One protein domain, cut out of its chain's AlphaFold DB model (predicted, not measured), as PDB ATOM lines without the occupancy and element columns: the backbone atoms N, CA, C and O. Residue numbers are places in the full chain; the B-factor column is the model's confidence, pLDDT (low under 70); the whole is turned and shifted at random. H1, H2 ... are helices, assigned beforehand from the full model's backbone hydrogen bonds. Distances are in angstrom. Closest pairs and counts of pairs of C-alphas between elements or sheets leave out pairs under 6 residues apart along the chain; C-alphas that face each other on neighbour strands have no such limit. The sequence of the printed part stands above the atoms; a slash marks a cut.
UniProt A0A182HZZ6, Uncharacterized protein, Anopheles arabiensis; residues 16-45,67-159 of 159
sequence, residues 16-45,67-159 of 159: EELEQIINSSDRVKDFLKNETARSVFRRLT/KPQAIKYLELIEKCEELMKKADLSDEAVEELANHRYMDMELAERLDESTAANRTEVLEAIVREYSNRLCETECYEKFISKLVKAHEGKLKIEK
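What this domain is: This is residues 16 to 45 and 67 to 159 of the 159 residues of an uncharacterized protein of Anopheles arabiensis (UniProt A0A182HZZ6). The longest helix, H8, runs out to one end of a rod of helices, with the shorter H1 beside it and H2 and H3 near the bend between H8 and H7. The other half is the side-by-side pair H4 and H7, running opposite ways, with the short hairpin of H5 and H6 beside it. The 123 printed residues, with eight named helices, H1 to H8 in chain order, and no named strand, are all helix in class. The whole is only just loose, close to compact, with a radius of gyration of the C-alphas of 16.7 A and spans of 59 by 26 by 19 A.

Where its parts are: H8, residues 138 to 157, is 28.9 A long and ends at C-alpha 157 (70.580, -25.641, 19.857). H7 is residues 119 to 135, 24.4 A, and H4 residues 69 to 85, 24.7 A. H1 is residues 16 to 25, from C-alpha 16 (66.010, -19.978, 32.419); H2 is 28 to 33, H3 35 to 45, H5 91 to 98 and H6 105 to 112.

How they stand to each other: H8 touches H1 with residues 144 to 151 alone, at a shallow tilt of 24 degrees, opposite ways; the closest C-alphas, Leu 18 and His 151, are 6.0 A apart. H8 touches H3 with residues 139 to 143 alone, about perpendicular at 74 degrees, closest at the C-alphas of Phe 41 and Phe 143, 6.3 A. H7 touches H2 with residues 131 to 135 alone, closest at the C-alphas of Val 28 and Ser 131, 6.4 A. H4 and H7 touch at a shallow tilt of 25 degrees, opposite ways, closest at the C-alphas of Ile 77 and Val 127, 5.1 A. H5 and H6 form a hairpin, closest at the C-alphas of Ala 98 and Ala 108, 4.3 A. H1 and H7 are apart. Every O i to N i+4 pair is within hydrogen-bond range in H1 and H3 to H8; in H2 1 of 2 is.

The domain as a whole: The C-alphas farthest apart, Glu 113 and Lys 159, are 59.6 A apart. Residues 46 to 66 are not printed, and C-alphas 45 and 67 are 8.9 A apart across the cut. Of the links printed whole, none is long. Mean pLDDT of the printed part is 88.7; residues 157 to 159 are under 70.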
ATOM      1  N   GLU A  16      66.485 -20.929  31.419       84.88
ATOM      2  CA  GLU A  16      66.010 -19.978  32.419       84.88
ATOM      3  C   GLU A  16      66.653 -20.243  33.787       84.88
ATOM      4  O   GLU A  16      67.097 -19.311  34.452       84.88
ATOM      5  N   GLU A  17      66.782 -21.511  34.195       84.25
ATOM      6  CA  GLU A  17      67.472 -21.874  35.443       84.25
ATOM      7  C   GLU A  17      68.966 -21.530  35.396       84.25
ATOM      8  O   GLU A  17      69.522 -21.045  36.383       84.25
ATOM      9  N   LEU A  18      69.634 -21.747  34.258       84.31
ATOM     10  CA  LEU A  18      71.032 -21.347  34.091       84.31
ATOM     11  C   LEU A  18      71.188 -19.829  34.161       84.31
ATOM     12  O   LEU A  18      72.094 -19.353  34.841       84.31
ATOM     13  N   GLU A  19      70.307 -19.077  33.504       86.56
ATOM     14  CA  GLU A  19      70.306 -17.614  33.538       86.56
ATOM     15  C   GLU A  19      70.078 -17.082  34.960       86.56
ATOM     16  O   GLU A  19      70.824 -16.223  35.427       86.56
ATOM     17  N   GLN A  20      69.125 -17.654  35.703       86.56
ATOM     18  CA  GLN A  20      68.896 -17.314  37.111       86.56
ATOM     19  C   GLN A  20      70.127 -17.584  37.981       86.56
ATOM     20  O   GLN A  20      70.507 -16.738  38.793       86.56
ATOM     21  N   ILE A  21      70.775 -18.740  37.809       86.81
ATOM     22  CA  ILE A  21      71.978 -19.077  38.575       86.81
ATOM     23  C   ILE A  21      73.116 -18.121  38.223       86.81
ATOM     24  O   ILE A  21      73.749 -17.609  39.144       86.81
ATOM     25  N   ILE A  22      73.351 -17.836  36.938       86.75
ATOM     26  CA  ILE A  22      74.379 -16.885  36.486       86.75
ATOM     27  C   ILE A  22      74.140 -15.513  37.121       86.75
ATOM     28  O   ILE A  22      75.045 -14.982  37.762       86.75
ATOM     29  N   ASN A  23      72.915 -14.991  37.030       86.12
ATOM     30  CA  ASN A  23      72.555 -13.686  37.586       86.12
ATOM     31  C   ASN A  23      72.733 -13.642  39.110       86.12
ATOM     32  O   ASN A  23      73.263 -12.671  39.641       86.12
ATOM     33  N   SER A  24      72.356 -14.711  39.822       84.88
ATOM     34  CA  SER A  24      72.592 -14.804  41.270       84.88
ATOM     35  C   SER A  24      74.067 -15.003  41.636       84.88
ATOM     36  O   SER A  24      74.458 -14.706  42.755       84.88
ATOM     37  N   SER A  25      74.905 -15.479  40.711       83.94
ATOM     38  CA  SER A  25      76.326 -15.757  40.969       83.94
ATOM     39  C   SER A  25      77.237 -14.542  40.790       83.94
ATOM     40  O   SER A  25      78.382 -14.586  41.243       83.94
ATOM     41  N   ASP A  26      76.727 -13.459  40.191       78.69
ATOM     42  CA  ASP A  26      77.422 -12.169  40.047       78.69
ATOM     43  C   ASP A  26      77.710 -11.514  41.410       78.69
ATOM     44  O   ASP A  26      78.741 -10.877  41.624       78.69
ATOM     45  N   ARG A  27      76.823 -11.734  42.386       81.38
ATOM     46  CA  ARG A  27      76.988 -11.282  43.769       81.38
ATOM     47  C   ARG A  27      77.029 -12.487  44.690       81.38
ATOM     48  O   ARG A  27      76.028 -13.180  44.832       81.38
ATOM     49  N   VAL A  28      78.133 -12.698  45.411       82.75
ATOM     50  CA  VAL A  28      78.241 -13.870  46.304       82.75
ATOM     51  C   VAL A  28      77.122 -13.940  47.349       82.75
ATOM     52  O   VAL A  28      76.655 -15.026  47.670       82.75
ATOM     53  N   LYS A  29      76.607 -12.799  47.820       84.00
ATOM     54  CA  LYS A  29      75.447 -12.781  48.727       84.00
ATOM     55  C   LYS A  29      74.191 -13.419  48.122       84.00
ATOM     56  O   LYS A  29      73.414 -14.025  48.854       84.00
ATOM     57  N   ASP A  30      73.986 -13.271  46.819       86.62
ATOM     58  CA  ASP A  30      72.836 -13.838  46.114       86.62
ATOM     59  C   ASP A  30      73.103 -15.308  45.746       86.62
ATOM     60  O   ASP A  30      72.205 -16.143  45.863       86.62
ATOM     61  N   PHE A  31      74.358 -15.658  45.440       90.19
ATOM     62  CA  PHE A  31      74.811 -17.041  45.262       90.19
ATOM     63  C   PHE A  31      74.556 -17.889  46.510       90.19
ATOM     64  O   PHE A  31      74.020 -18.991  46.409       90.19
ATOM     65  N   LEU A  32      74.908 -17.377  47.693       89.56
ATOM     66  CA  LEU A  32      74.756 -18.102  48.957       89.56
ATOM     67  C   LEU A  32      73.291 -18.416  49.283       89.56
ATOM     68  O   LEU A  32      72.999 -19.460  49.863       89.56
ATOM     69  N   LYS A  33      72.359 -17.571  48.830       88.62
ATOM     70  CA  LYS A  33      70.913 -17.792  48.973       88.62
ATOM     71  C   LYS A  33      70.348 -18.795  47.964       88.62
ATOM     72  O   LYS A  33      69.222 -19.255  48.135       88.62
ATOM     73  N   ASN A  34      71.099 -19.137  46.917       89.94
ATOM     74  CA  ASN A  34      70.655 -20.032  45.855       89.94
ATOM     75  C   ASN A  34      71.184 -21.458  46.088       89.94
ATOM     76  O   ASN A  34      72.305 -21.810  45.717       89.94
ATOM     77  N   GLU A  35      70.357 -22.314  46.691       89.44
ATOM     78  CA  GLU A  35      70.691 -23.722  46.959       89.44
ATOM     79  C   GLU A  35      71.099 -24.497  45.704       89.44
ATOM     80  O   GLU A  35      72.069 -25.264  45.732       89.44
ATOM     81  N   THR A  36      70.419 -24.260  44.583       87.88
ATOM     82  CA  THR A  36      70.759 -24.889  43.305       87.88
ATOM     83  C   THR A  36      72.146 -24.454  42.841       87.88
ATOM     84  O   THR A  36      72.953 -25.307  42.466       87.88
ATOM     85  N   ALA A  37      72.471 -23.160  42.932       89.00
ATOM     86  CA  ALA A  37      73.794 -22.640  42.588       89.00
ATOM     87  C   ALA A  37      74.895 -23.293  43.436       89.00
ATOM     88  O   ALA A  37      75.872 -23.810  42.885       89.00
ATOM     89  N   ARG A  38      74.701 -23.366  44.761       91.56
ATOM     90  CA  ARG A  38      75.636 -24.026  45.692       91.56
ATOM     91  C   ARG A  38      75.810 -25.511  45.373       91.56
ATOM     92  O   ARG A  38      76.931 -26.021  45.355       91.56
ATOM     93  N   SER A  39      74.720 -26.208  45.059       88.88
ATOM     94  CA  SER A  39      74.744 -27.629  44.702       88.88
ATOM     95  C   SER A  39      75.501 -27.897  43.395       88.88
ATOM     96  O   SER A  39      76.293 -28.842  43.313       88.88
ATOM     97  N   VAL A  40      75.291 -27.066  42.370       87.75
ATOM     98  CA  VAL A  40      76.022 -27.151  41.094       87.75
ATOM     99  C   VAL A  40      77.497 -26.815  41.304       87.75
ATOM    100  O   VAL A  40      78.363 -27.528  40.796       87.75
ATOM    101  N   PHE A  41      77.797 -25.785  42.098       90.44
ATOM    102  CA  PHE A  41      79.162 -25.405  42.449       90.44
ATOM    103  C   PHE A  41      79.925 -26.549  43.131       90.44
ATOM    104  O   PHE A  41      81.041 -26.874  42.718       90.44
ATOM    105  N   ARG A  42      79.309 -27.219  44.115       90.62
ATOM    106  CA  ARG A  42      79.883 -28.400  44.784       90.62
ATOM    107  C   ARG A  42      80.171 -29.523  43.804       90.62
ATOM    108  O   ARG A  42      81.309 -29.968  43.717       90.62
ATOM    109  N   ARG A  43      79.176 -29.929  43.011       86.19
ATOM    110  CA  ARG A  43      79.322 -31.003  42.014       86.19
ATOM    111  C   ARG A  43      80.388 -30.692  40.969       86.19
ATOM    112  O   ARG A  43      81.075 -31.589  40.490       86.19
ATOM    113  N   LEU A  44      80.542 -29.422  40.612       85.75
ATOM    114  CA  LEU A  44      81.550 -28.987  39.661       85.75
ATOM    115  C   LEU A  44      82.969 -29.006  40.248       85.75
ATOM    116  O   LEU A  44      83.912 -29.427  39.573       85.75
ATOM    117  N   THR A  45      83.122 -28.496  41.467       85.75
ATOM    118  CA  THR A  45      84.424 -28.242  42.095       85.75
ATOM    119  C   THR A  45      84.954 -29.469  42.843       85.75
ATOM    120  O   THR A  45      86.158 -29.738  42.830       85.75
ATOM    121  N   LYS A  67      89.978 -31.796  49.545       87.06
ATOM    122  CA  LYS A  67      88.865 -30.854  49.391       87.06
ATOM    123  C   LYS A  67      89.412 -29.454  49.037       87.06
ATOM    124  O   LYS A  67      90.262 -28.944  49.782       87.06
ATOM    125  N   PRO A  68      88.965 -28.832  47.929       90.56
ATOM    126  CA  PRO A  68      89.399 -27.492  47.536       90.56
ATOM    127  C   PRO A  68      89.048 -26.435  48.586       90.56
ATOM    128  O   PRO A  68      88.042 -26.565  49.282       90.56
ATOM    129  N   GLN A  69      89.850 -25.368  48.673       91.25
ATOM    130  CA  GLN A  69      89.604 -24.249  49.596       91.25
ATOM    131  C   GLN A  69      88.215 -23.637  49.404       91.25
ATOM    132  O   GLN A  69      87.504 -23.445  50.379       91.25
ATOM    133  N   ALA A  70      87.777 -23.469  48.157       92.44
ATOM    134  CA  ALA A  70      86.463 -22.916  47.849       92.44
ATOM    135  C   ALA A  70      85.297 -23.724  48.458       92.44
ATOM    136  O   ALA A  70      84.324 -23.153  48.935       92.44
ATOM    137  N   ILE A  71      85.407 -25.059  48.509       93.00
ATOM    138  CA  ILE A  71      84.391 -25.901  49.165       93.00
ATOM    139  C   ILE A  71      84.444 -25.741  50.681       93.00
ATOM    140  O   ILE A  71      83.405 -25.662  51.321       93.00
ATOM    141  N   LYS A  72      85.647 -25.648  51.254       92.62
ATOM    142  CA  LYS A  72      85.825 -25.433  52.697       92.62
ATOM    143  C   LYS A  72      85.250 -24.091  53.143       92.62
ATOM    144  O   LYS A  72      84.617 -24.027  54.187       92.62
ATOM    145  N   TYR A  73      85.460 -23.036  52.355       94.81
ATOM    146  CA  TYR A  73      84.888 -21.716  52.617       94.81
ATOM    147  C   TYR A  73      83.364 -21.756  52.548       94.81
ATOM    148  O   TYR A  73      82.712 -21.261  53.457       94.81
ATOM    149  N   LEU A  74      82.799 -22.412  51.529       94.44
ATOM    150  CA  LEU A  74      81.350 -22.576  51.414       94.44
ATOM    151  C   LEU A  74      80.744 -23.317  52.616       94.44
ATOM    152  O   LEU A  74      79.738 -22.876  53.156       94.44
ATOM    153  N   GLU A  75      81.363 -24.412  53.062       93.19
ATOM    154  CA  GLU A  75      80.907 -25.165  54.241       93.19
ATOM    155  C   GLU A  75      80.980 -24.337  55.525       93.19
ATOM    156  O   GLU A  75      80.078 -24.403  56.357       93.19
ATOM    157  N   LEU A  76      82.029 -23.526  55.676       94.12
ATOM    158  CA  LEU A  76      82.172 -22.648  56.831       94.12
ATOM    159  C   LEU A  76      81.100 -21.552  56.849       94.12
ATOM    160  O   LEU A  76      80.504 -21.299  57.894       94.12
ATOM    161  N   ILE A  77      80.829 -20.938  55.692       94.75
ATOM    162  CA  ILE A  77      79.763 -19.942  55.530       94.75
ATOM    163  C   ILE A  77      78.410 -20.550  55.902       94.75
ATOM    164  O   ILE A  77      77.676 -19.969  56.695       94.75
ATOM    165  N   GLU A  78      78.100 -21.736  55.380       93.00
ATOM    166  CA  GLU A  78      76.843 -22.426  55.672       93.00
ATOM    167  C   GLU A  78      76.691 -22.757  57.153       93.00
ATOM    168  O   GLU A  78      75.636 -22.490  57.724       93.00
ATOM    169  N   LYS A  79      77.753 -23.248  57.804       92.62
ATOM    170  CA  LYS A  79      77.735 -23.504  59.248       92.62
ATOM    171  C   LYS A  79      77.461 -22.219  60.039       92.62
ATOM    172  O   LYS A  79      76.678 -22.243  60.984       92.62
ATOM    173  N   CYS A  80      78.039 -21.085  59.638       93.38
ATOM    174  CA  CYS A  80      77.750 -19.791  60.267       93.38
ATOM    175  C   CYS A  80      76.287 -19.367  60.058       93.38
ATOM    176  O   CYS A  80      75.633 -18.939  61.006       93.38
ATOM    177  N   GLU A  81      75.749 -19.512  58.842       92.25
ATOM    178  CA  GLU A  81      74.342 -19.208  58.541       92.25
ATOM    179  C   GLU A  81      73.363 -20.105  59.308       92.25
ATOM    180  O   GLU A  81      72.315 -19.636  59.752       92.25
ATOM    181  N   GLU A  82      73.683 -21.388  59.472       91.81
ATOM    182  CA  GLU A  82      72.900 -22.323  60.282       91.81
ATOM    183  C   GLU A  82      72.900 -21.924  61.752       91.81
ATOM    184  O   GLU A  82      71.847 -21.937  62.390       91.81
ATOM    185  N   LEU A  83      74.062 -21.539  62.283       91.69
ATOM    186  CA  LEU A  83      74.179 -21.049  63.647       91.69
ATOM    187  C   LEU A  83      73.352 -19.770  63.838       91.69
ATOM    188  O   LEU A  83      72.495 -19.746  64.712       91.69
ATOM    189  N   MET A  84      73.468 -18.770  62.964       91.38
ATOM    190  CA  MET A  84      72.674 -17.533  63.073       91.38
ATOM    191  C   MET A  84      71.147 -17.750  63.060       91.38
ATOM    192  O   MET A  84      70.407 -16.896  63.542       91.38
ATOM    193  N   LYS A  85      70.653 -18.872  62.519       90.19
ATOM    194  CA  LYS A  85      69.220 -19.222  62.519       90.19
ATOM    195  C   LYS A  85      68.748 -19.885  63.814       90.19
ATOM    196  O   LYS A  85      67.538 -19.984  64.026       90.19
ATOM    197  N   LYS A  86      69.655 -20.388  64.655       88.88
ATOM    198  CA  LYS A  86      69.287 -21.022  65.925       88.88
ATOM    199  C   LYS A  86      68.871 -19.947  66.924       88.88
ATOM    200  O   LYS A  86      69.595 -18.986  67.147       88.88
ATOM    201  N   ALA A  87      67.702 -20.139  67.534       76.81
ATOM    202  CA  ALA A  87      67.174 -19.222  68.543       76.81
ATOM    203  C   ALA A  87      68.022 -19.197  69.825       76.81
ATOM    204  O   ALA A  87      68.059 -18.177  70.504       76.81
ATOM    205  N   ASP A  88      68.696 -20.307  70.134       82.25
ATOM    206  CA  ASP A  88      69.586 -20.429  71.283       82.25
ATOM    207  C   ASP A  88      70.865 -21.151  70.847       82.25
ATOM    208  O   ASP A  88      70.817 -22.279  70.338       82.25
ATOM    209  N   LEU A  89      72.001 -20.460  70.950       84.50
ATOM    210  CA  LEU A  89      73.291 -20.948  70.468       84.50
ATOM    211  C   LEU A  89      74.137 -21.407  71.649       84.50
ATOM    212  O   LEU A  89      74.581 -20.575  72.438       84.50
ATOM    213  N   SER A  90      74.385 -22.714  71.747       87.00
ATOM    214  CA  SER A  90      75.250 -23.252  72.795       87.00
ATOM    215  C   SER A  90      76.691 -22.783  72.612       87.00
ATOM    216  O   SER A  90      77.186 -22.708  71.487       87.00
ATOM    217  N   ASP A  91      77.381 -22.529  73.723       86.69
ATOM    218  CA  ASP A  91      78.801 -22.162  73.699       86.69
ATOM    219  C   ASP A  91      79.665 -23.292  73.109       86.69
ATOM    220  O   ASP A  91      80.609 -23.017  72.382       86.69
ATOM    221  N   GLU A  92      79.262 -24.559  73.267       89.38
ATOM    222  CA  GLU A  92      79.899 -25.703  72.592       89.38
ATOM    223  C   GLU A  92      79.864 -25.571  71.058       89.38
ATOM    224  O   GLU A  92      80.849 -25.849  70.378       89.38
ATOM    225  N   ALA A  93      78.747 -25.104  70.483       89.12
ATOM    226  CA  ALA A  93      78.643 -24.920  69.035       89.12
ATOM    227  C   ALA A  93      79.504 -23.747  68.535       89.12
ATOM    228  O   ALA A  93      79.957 -23.758  67.386       89.12
ATOM    229  N   VAL A  94      79.717 -22.739  69.386       88.88
ATOM    230  CA  VAL A  94      80.621 -21.610  69.123       88.88
ATOM    231  C   VAL A  94      82.062 -22.082  69.152       88.88
ATOM    232  O   VAL A  94      82.786 -21.849  68.189       88.88
ATOM    233  N   GLU A  95      82.444 -22.807  70.201       90.62
ATOM    234  CA  GLU A  95      83.781 -23.365  70.380       90.62
ATOM    235  C   GLU A  95      84.137 -24.326  69.233       90.62
ATOM    236  O   GLU A  95      85.228 -24.253  68.667       90.62
ATOM    237  N   GLU A  96      83.205 -25.184  68.806       91.62
ATOM    238  CA  GLU A  96      83.414 -26.089  67.669       91.62
ATOM    239  C   GLU A  96      83.629 -25.324  66.349       91.62
ATOM    240  O   GLU A  96      84.375 -25.766  65.469       91.62
ATOM    241  N   LEU A  97      82.961 -24.179  66.174       92.94
ATOM    242  CA  LEU A  97      83.149 -23.327  65.003       92.94
ATOM    243  C   LEU A  97      84.463 -22.532  65.086       92.94
ATOM    244  O   LEU A  97      85.175 -22.461  64.085       92.94
ATOM    245  N   ALA A  98      84.808 -21.975  66.248       91.56
ATOM    246  CA  ALA A  98      86.051 -21.237  66.468       91.56
ATOM    247  C   ALA A  98      87.280 -22.136  66.255       91.56
ATOM    248  O   ALA A  98      88.220 -21.761  65.558       91.56
ATOM    249  N   ASN A  99      87.219 -23.383  66.730       90.94
ATOM    250  CA  ASN A  99      88.266 -24.391  66.537       90.94
ATOM    251  C   ASN A  99      88.261 -25.042  65.143       90.94
ATOM    252  O   ASN A  99      89.018 -25.985  64.876       90.94
ATOM    253  N   HIS A 100      87.413 -24.580  64.223       90.31
ATOM    254  CA  HIS A 100      87.360 -25.150  62.890       90.31
ATOM    255  C   HIS A 100      88.693 -24.930  62.162       90.31
ATOM    256  O   HIS A 100      89.160 -23.810  61.998       90.31
ATOM    257  N   ARG A 101      89.292 -26.006  61.635       84.94
ATOM    258  CA  ARG A 101      90.656 -26.020  61.057       84.94
ATOM    259  C   ARG A 101      90.939 -24.955  59.982       84.94
ATOM    260  O   ARG A 101      92.099 -24.670  59.691       84.94
ATOM    261  N   TYR A 102      89.905 -24.461  59.313       85.25
ATOM    262  CA  TYR A 102      90.030 -23.468  58.242       85.25
ATOM    263  C   TYR A 102      89.607 -22.060  58.670       85.25
ATOM    264  O   TYR A 102      89.587 -21.179  57.811       85.25
ATOM    265  N   MET A 103      89.247 -21.878  59.946       91.00
ATOM    266  CA  MET A 103      88.929 -20.592  60.552       91.00
ATOM    267  C   MET A 103      90.193 -19.733  60.642       91.00
ATOM    268  O   MET A 103      91.287 -20.229  60.914       91.00
ATOM    269  N   ASP A 104      90.037 -18.452  60.349       92.88
ATOM    270  CA  ASP A 104      91.062 -17.441  60.511       92.88
ATOM    271  C   ASP A 104      91.263 -17.206  62.006       92.88
ATOM    272  O   ASP A 104      90.284 -17.128  62.740       92.88
ATOM    273  N   MET A 105      92.512 -17.130  62.460       92.81
ATOM    274  CA  MET A 105      92.818 -17.083  63.891       92.81
ATOM    275  C   MET A 105      92.193 -15.861  64.568       92.81
ATOM    276  O   MET A 105      91.598 -16.001  65.630       92.81
ATOM    277  N   GLU A 106      92.228 -14.696  63.915       94.00
ATOM    278  CA  GLU A 106      91.648 -13.471  64.471       94.00
ATOM    279  C   GLU A 106      90.118 -13.581  64.570       94.00
ATOM    280  O   GLU A 106      89.505 -13.151  65.545       94.00
ATOM    281  N   LEU A 107      89.477 -14.194  63.572       94.31
ATOM    282  CA  LEU A 107      88.031 -14.415  63.599       94.31
ATOM    283  C   LEU A 107      87.624 -15.523  64.578       94.31
ATOM    284  O   LEU A 107      86.546 -15.432  65.161       94.31
ATOM    285  N   ALA A 108      88.467 -16.540  64.765       93.88
ATOM    286  CA  ALA A 108      88.275 -17.591  65.756       93.88
ATOM    287  C   ALA A 108      88.304 -17.010  67.171       93.88
ATOM    288  O   ALA A 108      87.360 -17.230  67.921       93.88
ATOM    289  N   GLU A 109      89.326 -16.214  67.497       94.12
ATOM    290  CA  GLU A 109      89.455 -15.534  68.793       94.12
ATOM    291  C   GLU A 109      88.261 -14.609  69.051       94.12
ATOM    292  O   GLU A 109      87.606 -14.701  70.084       94.12
ATOM    293  N   ARG A 110      87.880 -13.786  68.065       94.50
ATOM    294  CA  ARG A 110      86.700 -12.912  68.181       94.50
ATOM    295  C   ARG A 110      85.398 -13.678  68.401       94.50
ATOM    296  O   ARG A 110      84.477 -13.140  69.017       94.50
ATOM    297  N   LEU A 111      85.276 -14.875  67.831       93.94
ATOM    298  CA  LEU A 111      84.100 -15.724  67.993       93.94
ATOM    299  C   LEU A 111      84.091 -16.402  69.365       93.94
ATOM    300  O   LEU A 111      83.038 -16.436  69.998       93.94
ATOM    301  N   ASP A 112      85.240 -16.885  69.825       92.81
ATOM    302  CA  ASP A 112      85.421 -17.487  71.149       92.81
ATOM    303  C   ASP A 112      85.121 -16.478  72.272       92.81
ATOM    304  O   ASP A 112      84.365 -16.760  73.197       92.81
ATOM    305  N   GLU A 113      85.586 -15.236  72.118       92.75
ATOM    306  CA  GLU A 113      85.319 -14.130  73.049       92.75
ATOM    307  C   GLU A 113      83.913 -13.513  72.892       92.75
ATOM    308  O   GLU A 113      83.544 -12.569  73.604       92.75
ATOM    309  N   SER A 114      83.100 -14.007  71.950       91.75
ATOM    310  CA  SER A 114      81.782 -13.436  71.673       91.75
ATOM    311  C   SER A 114      80.734 -13.805  72.728       91.75
ATOM    312  O   SER A 114      80.619 -14.933  73.209       91.75
ATOM    313  N   THR A 115      79.867 -12.843  73.022       89.88
ATOM    314  CA  THR A 115      78.726 -12.980  73.933       89.88
ATOM    315  C   THR A 115      77.422 -13.119  73.154       89.88
ATOM    316  O   THR A 115      77.341 -12.732  71.990       89.88
ATOM    317  N   ALA A 116      76.343 -13.553  73.808       86.50
ATOM    318  CA  ALA A 116      75.014 -13.606  73.189       86.50
ATOM    319  C   ALA A 116      74.561 -12.271  72.549       86.50
ATOM    320  O   ALA A 116      73.770 -12.285  71.611       86.50
ATOM    321  N   ALA A 117      75.075 -11.126  73.017       88.25
ATOM    322  CA  ALA A 117      74.711  -9.807  72.500       88.25
ATOM    323  C   ALA A 117      75.387  -9.441  71.163       88.25
ATOM    324  O   ALA A 117      74.823  -8.656  70.406       88.25
ATOM    325  N   ASN A 118      76.579  -9.975  70.871       91.31
ATOM    326  CA  ASN A 118      77.374  -9.609  69.686       91.31
ATOM    327  C   ASN A 118      77.778 -10.804  68.804       91.31
ATOM    328  O   ASN A 118      78.315 -10.613  67.717       91.31
ATOM    329  N   ARG A 119      77.492 -12.038  69.223       92.19
ATOM    330  CA  ARG A 119      77.837 -13.268  68.496       92.19
ATOM    331  C   ARG A 119      77.314 -13.292  67.065       92.19
ATOM    332  O   ARG A 119      78.051 -13.675  66.163       92.19
ATOM    333  N   THR A 120      76.086 -12.829  66.833       92.31
ATOM    334  CA  THR A 120      75.526 -12.734  65.476       92.31
ATOM    335  C   THR A 120      76.350 -11.807  64.586       92.31
ATOM    336  O   THR A 120      76.645 -12.167  63.453       92.31
ATOM    337  N   GLU A 121      76.805 -10.661  65.098       93.50
ATOM    338  CA  GLU A 121      77.655  -9.731  64.342       93.50
ATOM    339  C   GLU A 121      79.012 -10.363  63.992       93.50
ATOM    340  O   GLU A 121      79.515 -10.208  62.877       93.50
ATOM    341  N   VAL A 122      79.596 -11.133  64.916       95.00
ATOM    342  CA  VAL A 122      80.845 -11.864  64.653       95.00
ATOM    343  C   VAL A 122      80.637 -12.943  63.585       95.00
ATOM    344  O   VAL A 122      81.440 -13.046  62.657       95.00
ATOM    345  N   LEU A 123      79.537 -13.701  63.649       94.81
ATOM    346  CA  LEU A 123      79.181 -14.689  62.624       94.81
ATOM    347  C   LEU A 123      78.957 -14.036  61.251       94.81
ATOM    348  O   LEU A 123      79.430 -14.561  60.243       94.81
ATOM    349  N   GLU A 124      78.309 -12.872  61.189       94.50
ATOM    350  CA  GLU A 124      78.152 -12.104  59.949       94.50
ATOM    351  C   GLU A 124      79.500 -11.633  59.384       94.50
ATOM    352  O   GLU A 124      79.714 -11.673  58.166       94.50
ATOM    353  N   ALA A 125      80.432 -11.218  60.249       95.00
ATOM    354  CA  ALA A 125      81.784 -10.847  59.844       95.00
ATOM    355  C   ALA A 125      82.546 -12.044  59.253       95.00
ATOM    356  O   ALA A 125      83.180 -11.902  58.205       95.00
ATOM    357  N   ILE A 126      82.418 -13.229  59.861       95.38
ATOM    358  CA  ILE A 126      82.980 -14.480  59.333       95.38
ATOM    359  C   ILE A 126      82.371 -14.795  57.965       95.38
ATOM    360  O   ILE A 126      83.105 -14.988  56.995       95.38
ATOM    361  N   VAL A 127      81.039 -14.782  57.842       95.25
ATOM    362  CA  VAL A 127      80.361 -15.010  56.555       95.25
ATOM    363  C   VAL A 127      80.882 -14.048  55.496       95.25
ATOM    364  O   VAL A 127      81.185 -14.479  54.385       95.25
ATOM    365  N   ARG A 128      81.034 -12.762  55.823       94.19
ATOM    366  CA  ARG A 128      81.539 -11.748  54.893       94.19
ATOM    367  C   ARG A 128      82.977 -12.023  54.452       94.19
ATOM    368  O   ARG A 128      83.249 -11.948  53.256       94.19
ATOM    369  N   GLU A 129      83.875 -12.342  55.378       95.25
ATOM    370  CA  GLU A 129      85.279 -12.619  55.062       95.25
ATOM    371  C   GLU A 129      85.409 -13.840  54.148       95.25
ATOM    372  O   GLU A 129      86.011 -13.775  53.074       95.25
ATOM    373  N   TYR A 130      84.770 -14.949  54.519       95.44
ATOM    374  CA  TYR A 130      84.842 -16.178  53.733       95.44
ATOM    375  C   TYR A 130      84.086 -16.086  52.412       95.44
ATOM    376  O   TYR A 130      84.487 -16.730  51.444       95.44
ATOM    377  N   SER A 131      83.046 -15.254  52.339       93.31
ATOM    378  CA  SER A 131      82.390 -14.894  51.081       93.31
ATOM    379  C   SER A 131      83.364 -14.215  50.124       93.31
ATOM    380  O   SER A 131      83.451 -14.621  48.970       93.31
ATOM    381  N   ASN A 132      84.131 -13.227  50.599       93.06
ATOM    382  CA  ASN A 132      85.124 -12.537  49.773       93.06
ATOM    383  C   ASN A 132      86.214 -13.507  49.299       93.06
ATOM    384  O   ASN A 132      86.475 -13.601  48.100       93.06
ATOM    385  N   ARG A 133      86.769 -14.309  50.218       94.19
ATOM    386  CA  ARG A 133      87.772 -15.333  49.878       94.19
ATOM    387  C   ARG A 133      87.233 -16.364  48.885       94.19
ATOM    388  O   ARG A 133      87.980 -16.843  48.039       94.19
ATOM    389  N   LEU A 134      85.946 -16.718  48.967       93.75
ATOM    390  CA  LEU A 134      85.294 -17.628  48.023       93.75
ATOM    391  C   LEU A 134      85.277 -17.048  46.601       93.75
ATOM    392  O   LEU A 134      85.648 -17.771  45.671       93.75
ATOM    393  N   CYS A 135      84.901 -15.770  46.445       90.50
ATOM    394  CA  CYS A 135      84.886 -15.064  45.156       90.50
ATOM    395  C   CYS A 135      86.247 -15.102  44.456       90.50
ATOM    396  O   CYS A 135      86.311 -15.228  43.238       90.50
ATOM    397  N   GLU A 136      87.322 -14.980  45.235       91.69
ATOM    398  CA  GLU A 136      88.705 -14.904  44.754       91.69
ATOM    399  C   GLU A 136      89.280 -16.271  44.364       91.69
ATOM    400  O   GLU A 136      90.382 -16.370  43.820       91.69
ATOM    401  N   THR A 137      88.557 -17.362  44.633       92.62
ATOM    402  CA  THR A 137      89.031 -18.684  44.238       92.62
ATOM    403  C   THR A 137      88.859 -18.917  42.738       92.62
ATOM    404  O   THR A 137      87.776 -18.761  42.176       92.62
ATOM    405  N   GLU A 138      89.890 -19.476  42.102       92.00
ATOM    406  CA  GLU A 138      89.841 -19.914  40.695       92.00
ATOM    407  C   GLU A 138      88.678 -20.903  40.427       92.00
ATOM    408  O   GLU A 138      88.159 -21.022  39.317       92.00
ATOM    409  N   CYS A 139      88.242 -21.640  41.456       90.88
ATOM    410  CA  CYS A 139      87.090 -22.536  41.371       90.88
ATOM    411  C   CYS A 139      85.775 -21.773  41.146       90.88
ATOM    412  O   CYS A 139      84.940 -22.237  40.368       90.88
ATOM    413  N   TYR A 140      85.599 -20.623  41.801       90.56
ATOM    414  CA  TYR A 140      84.413 -19.777  41.671       90.56
ATOM    415  C   TYR A 140      84.359 -19.097  40.295       90.56
ATOM    416  O   TYR A 140      83.342 -19.170  39.605       90.56
ATOM    417  N   GLU A 141      85.490 -18.591  39.802       89.31
ATOM    418  CA  GLU A 141      85.592 -18.061  38.434       89.31
ATOM    419  C   GLU A 141      85.286 -19.129  37.368       89.31
ATOM    420  O   GLU A 141      84.499 -18.916  36.437       89.31
ATOM    421  N   LYS A 142      85.862 -20.333  37.517       89.12
ATOM    422  CA  LYS A 142      85.595 -21.473  36.623       89.12
ATOM    423  C   LYS A 142      84.134 -21.901  36.652       89.12
ATOM    424  O   LYS A 142      83.627 -22.367  35.628       89.12
ATOM    425  N   PHE A 143      83.473 -21.782  37.799       89.69
ATOM    426  CA  PHE A 143      82.051 -22.063  37.942       89.69
ATOM    427  C   PHE A 143      81.204 -21.117  37.096       89.69
ATOM    428  O   PHE A 143      80.459 -21.597  36.240       89.69
ATOM    429  N   ILE A 144      81.406 -19.805  37.233       88.19
ATOM    430  CA  ILE A 144      80.690 -18.798  36.439       88.19
ATOM    431  C   ILE A 144      80.944 -19.022  34.942       88.19
ATOM    432  O   ILE A 144      80.002 -19.149  34.157       88.19
ATOM    433  N   SER A 145      82.210 -19.179  34.537       88.19
ATOM    434  CA  SER A 145      82.571 -19.395  33.128       88.19
ATOM    435  C   SER A 145      81.905 -20.639  32.525       88.19
ATOM    436  O   SER A 145      81.479 -20.631  31.367       88.19
ATOM    437  N   LYS A 146      81.785 -21.726  33.296       85.94
ATOM    438  CA  LYS A 146      81.129 -22.955  32.832       85.94
ATOM    439  C   LYS A 146      79.618 -22.811  32.711       85.94
ATOM    440  O   LYS A 146      79.059 -23.358  31.763       85.94
ATOM    441  N   LEU A 147      78.970 -22.087  33.621       85.69
ATOM    442  CA  LEU A 147      77.539 -21.809  33.516       85.69
ATOM    443  C   LEU A 147      77.221 -20.972  32.275       85.69
ATOM    444  O   LEU A 147      76.332 -21.344  31.513       85.69
ATOM    445  N   VAL A 148      78.003 -19.918  32.016       86.81
ATOM    446  CA  VAL A 148      77.855 -19.079  30.815       86.81
ATOM    447  C   VAL A 148      77.999 -19.917  29.544       86.81
ATOM    448  O   VAL A 148      77.131 -19.878  28.674       86.81
ATOM    449  N   LYS A 149      79.034 -20.766  29.459       86.31
ATOM    450  CA  LYS A 149      79.223 -21.672  28.311       86.31
ATOM    451  C   LYS A 149      78.070 -22.660  28.132       86.31
ATOM    452  O   LYS A 149      77.690 -22.947  26.999       86.31
ATOM    453  N   ALA A 150      77.522 -23.192  29.225       83.81
ATOM    454  CA  ALA A 150      76.372 -24.093  29.169       83.81
ATOM    455  C   ALA A 150      75.119 -23.368  28.651       83.81
ATOM    456  O   ALA A 150      74.438 -23.881  27.763       83.81
ATOM    457  N   HIS A 151      74.864 -22.152  29.140       85.38
ATOM    458  CA  HIS A 151      73.755 -21.310  28.695       85.38
ATOM    459  C   HIS A 151      73.866 -20.952  27.201       85.38
ATOM    460  O   HIS A 151      72.925 -21.162  26.434       85.38
ATOM    461  N   GLU A 152      75.043 -20.511  26.743       85.38
ATOM    462  CA  GLU A 152      75.313 -20.248  25.322       85.38
ATOM    463  C   GLU A 152      75.162 -21.495  24.442       85.38
ATOM    464  O   GLU A 152      74.699 -21.408  23.303       85.38
ATOM    465  N   GLY A 153      75.568 -22.659  24.955       81.81
ATOM    466  CA  GLY A 153      75.398 -23.936  24.272       81.81
ATOM    467  C   GLY A 153      73.927 -24.247  24.005       81.81
ATOM    468  O   GLY A 153      73.583 -24.613  22.884       81.81
ATOM    469  N   LYS A 154      73.054 -24.036  24.998       80.25
ATOM    470  CA  LYS A 154      71.604 -24.254  24.854       80.25
ATOM    471  C   LYS A 154      70.960 -23.262  23.886       80.25
ATOM    472  O   LYS A 154      70.214 -23.680  23.007       80.25
ATOM    473  N   LEU A 155      71.358 -21.990  23.942       77.44
ATOM    474  CA  LEU A 155      70.911 -20.954  23.000       77.44
ATOM    475  C   LEU A 155      71.183 -21.285  21.525       77.44
ATOM    476  O   LEU A 155      70.436 -20.857  20.649       77.44
ATOM    477  N   LYS A 156      72.276 -21.999  21.231       75.62
ATOM    478  CA  LYS A 156      72.656 -22.376  19.860       75.62
ATOM    479  C   LYS A 156      71.918 -23.612  19.341       75.62
ATOM    480  O   LYS A 156      71.931 -23.823  18.137       75.62
ATOM    481  N   ILE A 157      71.331 -24.425  20.222       69.19
ATOM    482  CA  ILE A 157      70.580 -25.641  19.857       69.19
ATOM    483  C   ILE A 157      69.113 -25.308  19.536       69.19
ATOM    484  O   ILE A 157      68.486 -26.015  18.759       69.19
ATOM    485  N   GLU A 158      68.578 -24.227  20.107       59.25
ATOM    486  CA  GLU A 158      67.204 -23.750  19.874       59.25
ATOM    487  C   GLU A 158      67.046 -22.868  18.614       59.25
ATOM    488  O   GLU A 158      65.951 -22.371  18.355       59.25
ATOM    489  N   LYS A 159      68.121 -22.655  17.842       48.16
ATOM    490  CA  LYS A 159      68.123 -21.928  16.559       48.16
ATOM    491  C   LYS A 159      68.195 -22.887  15.381       48.16
ATOM    492  O   LYS A 159      67.527 -22.586  14.370       48.16
TER     493      LYS A 159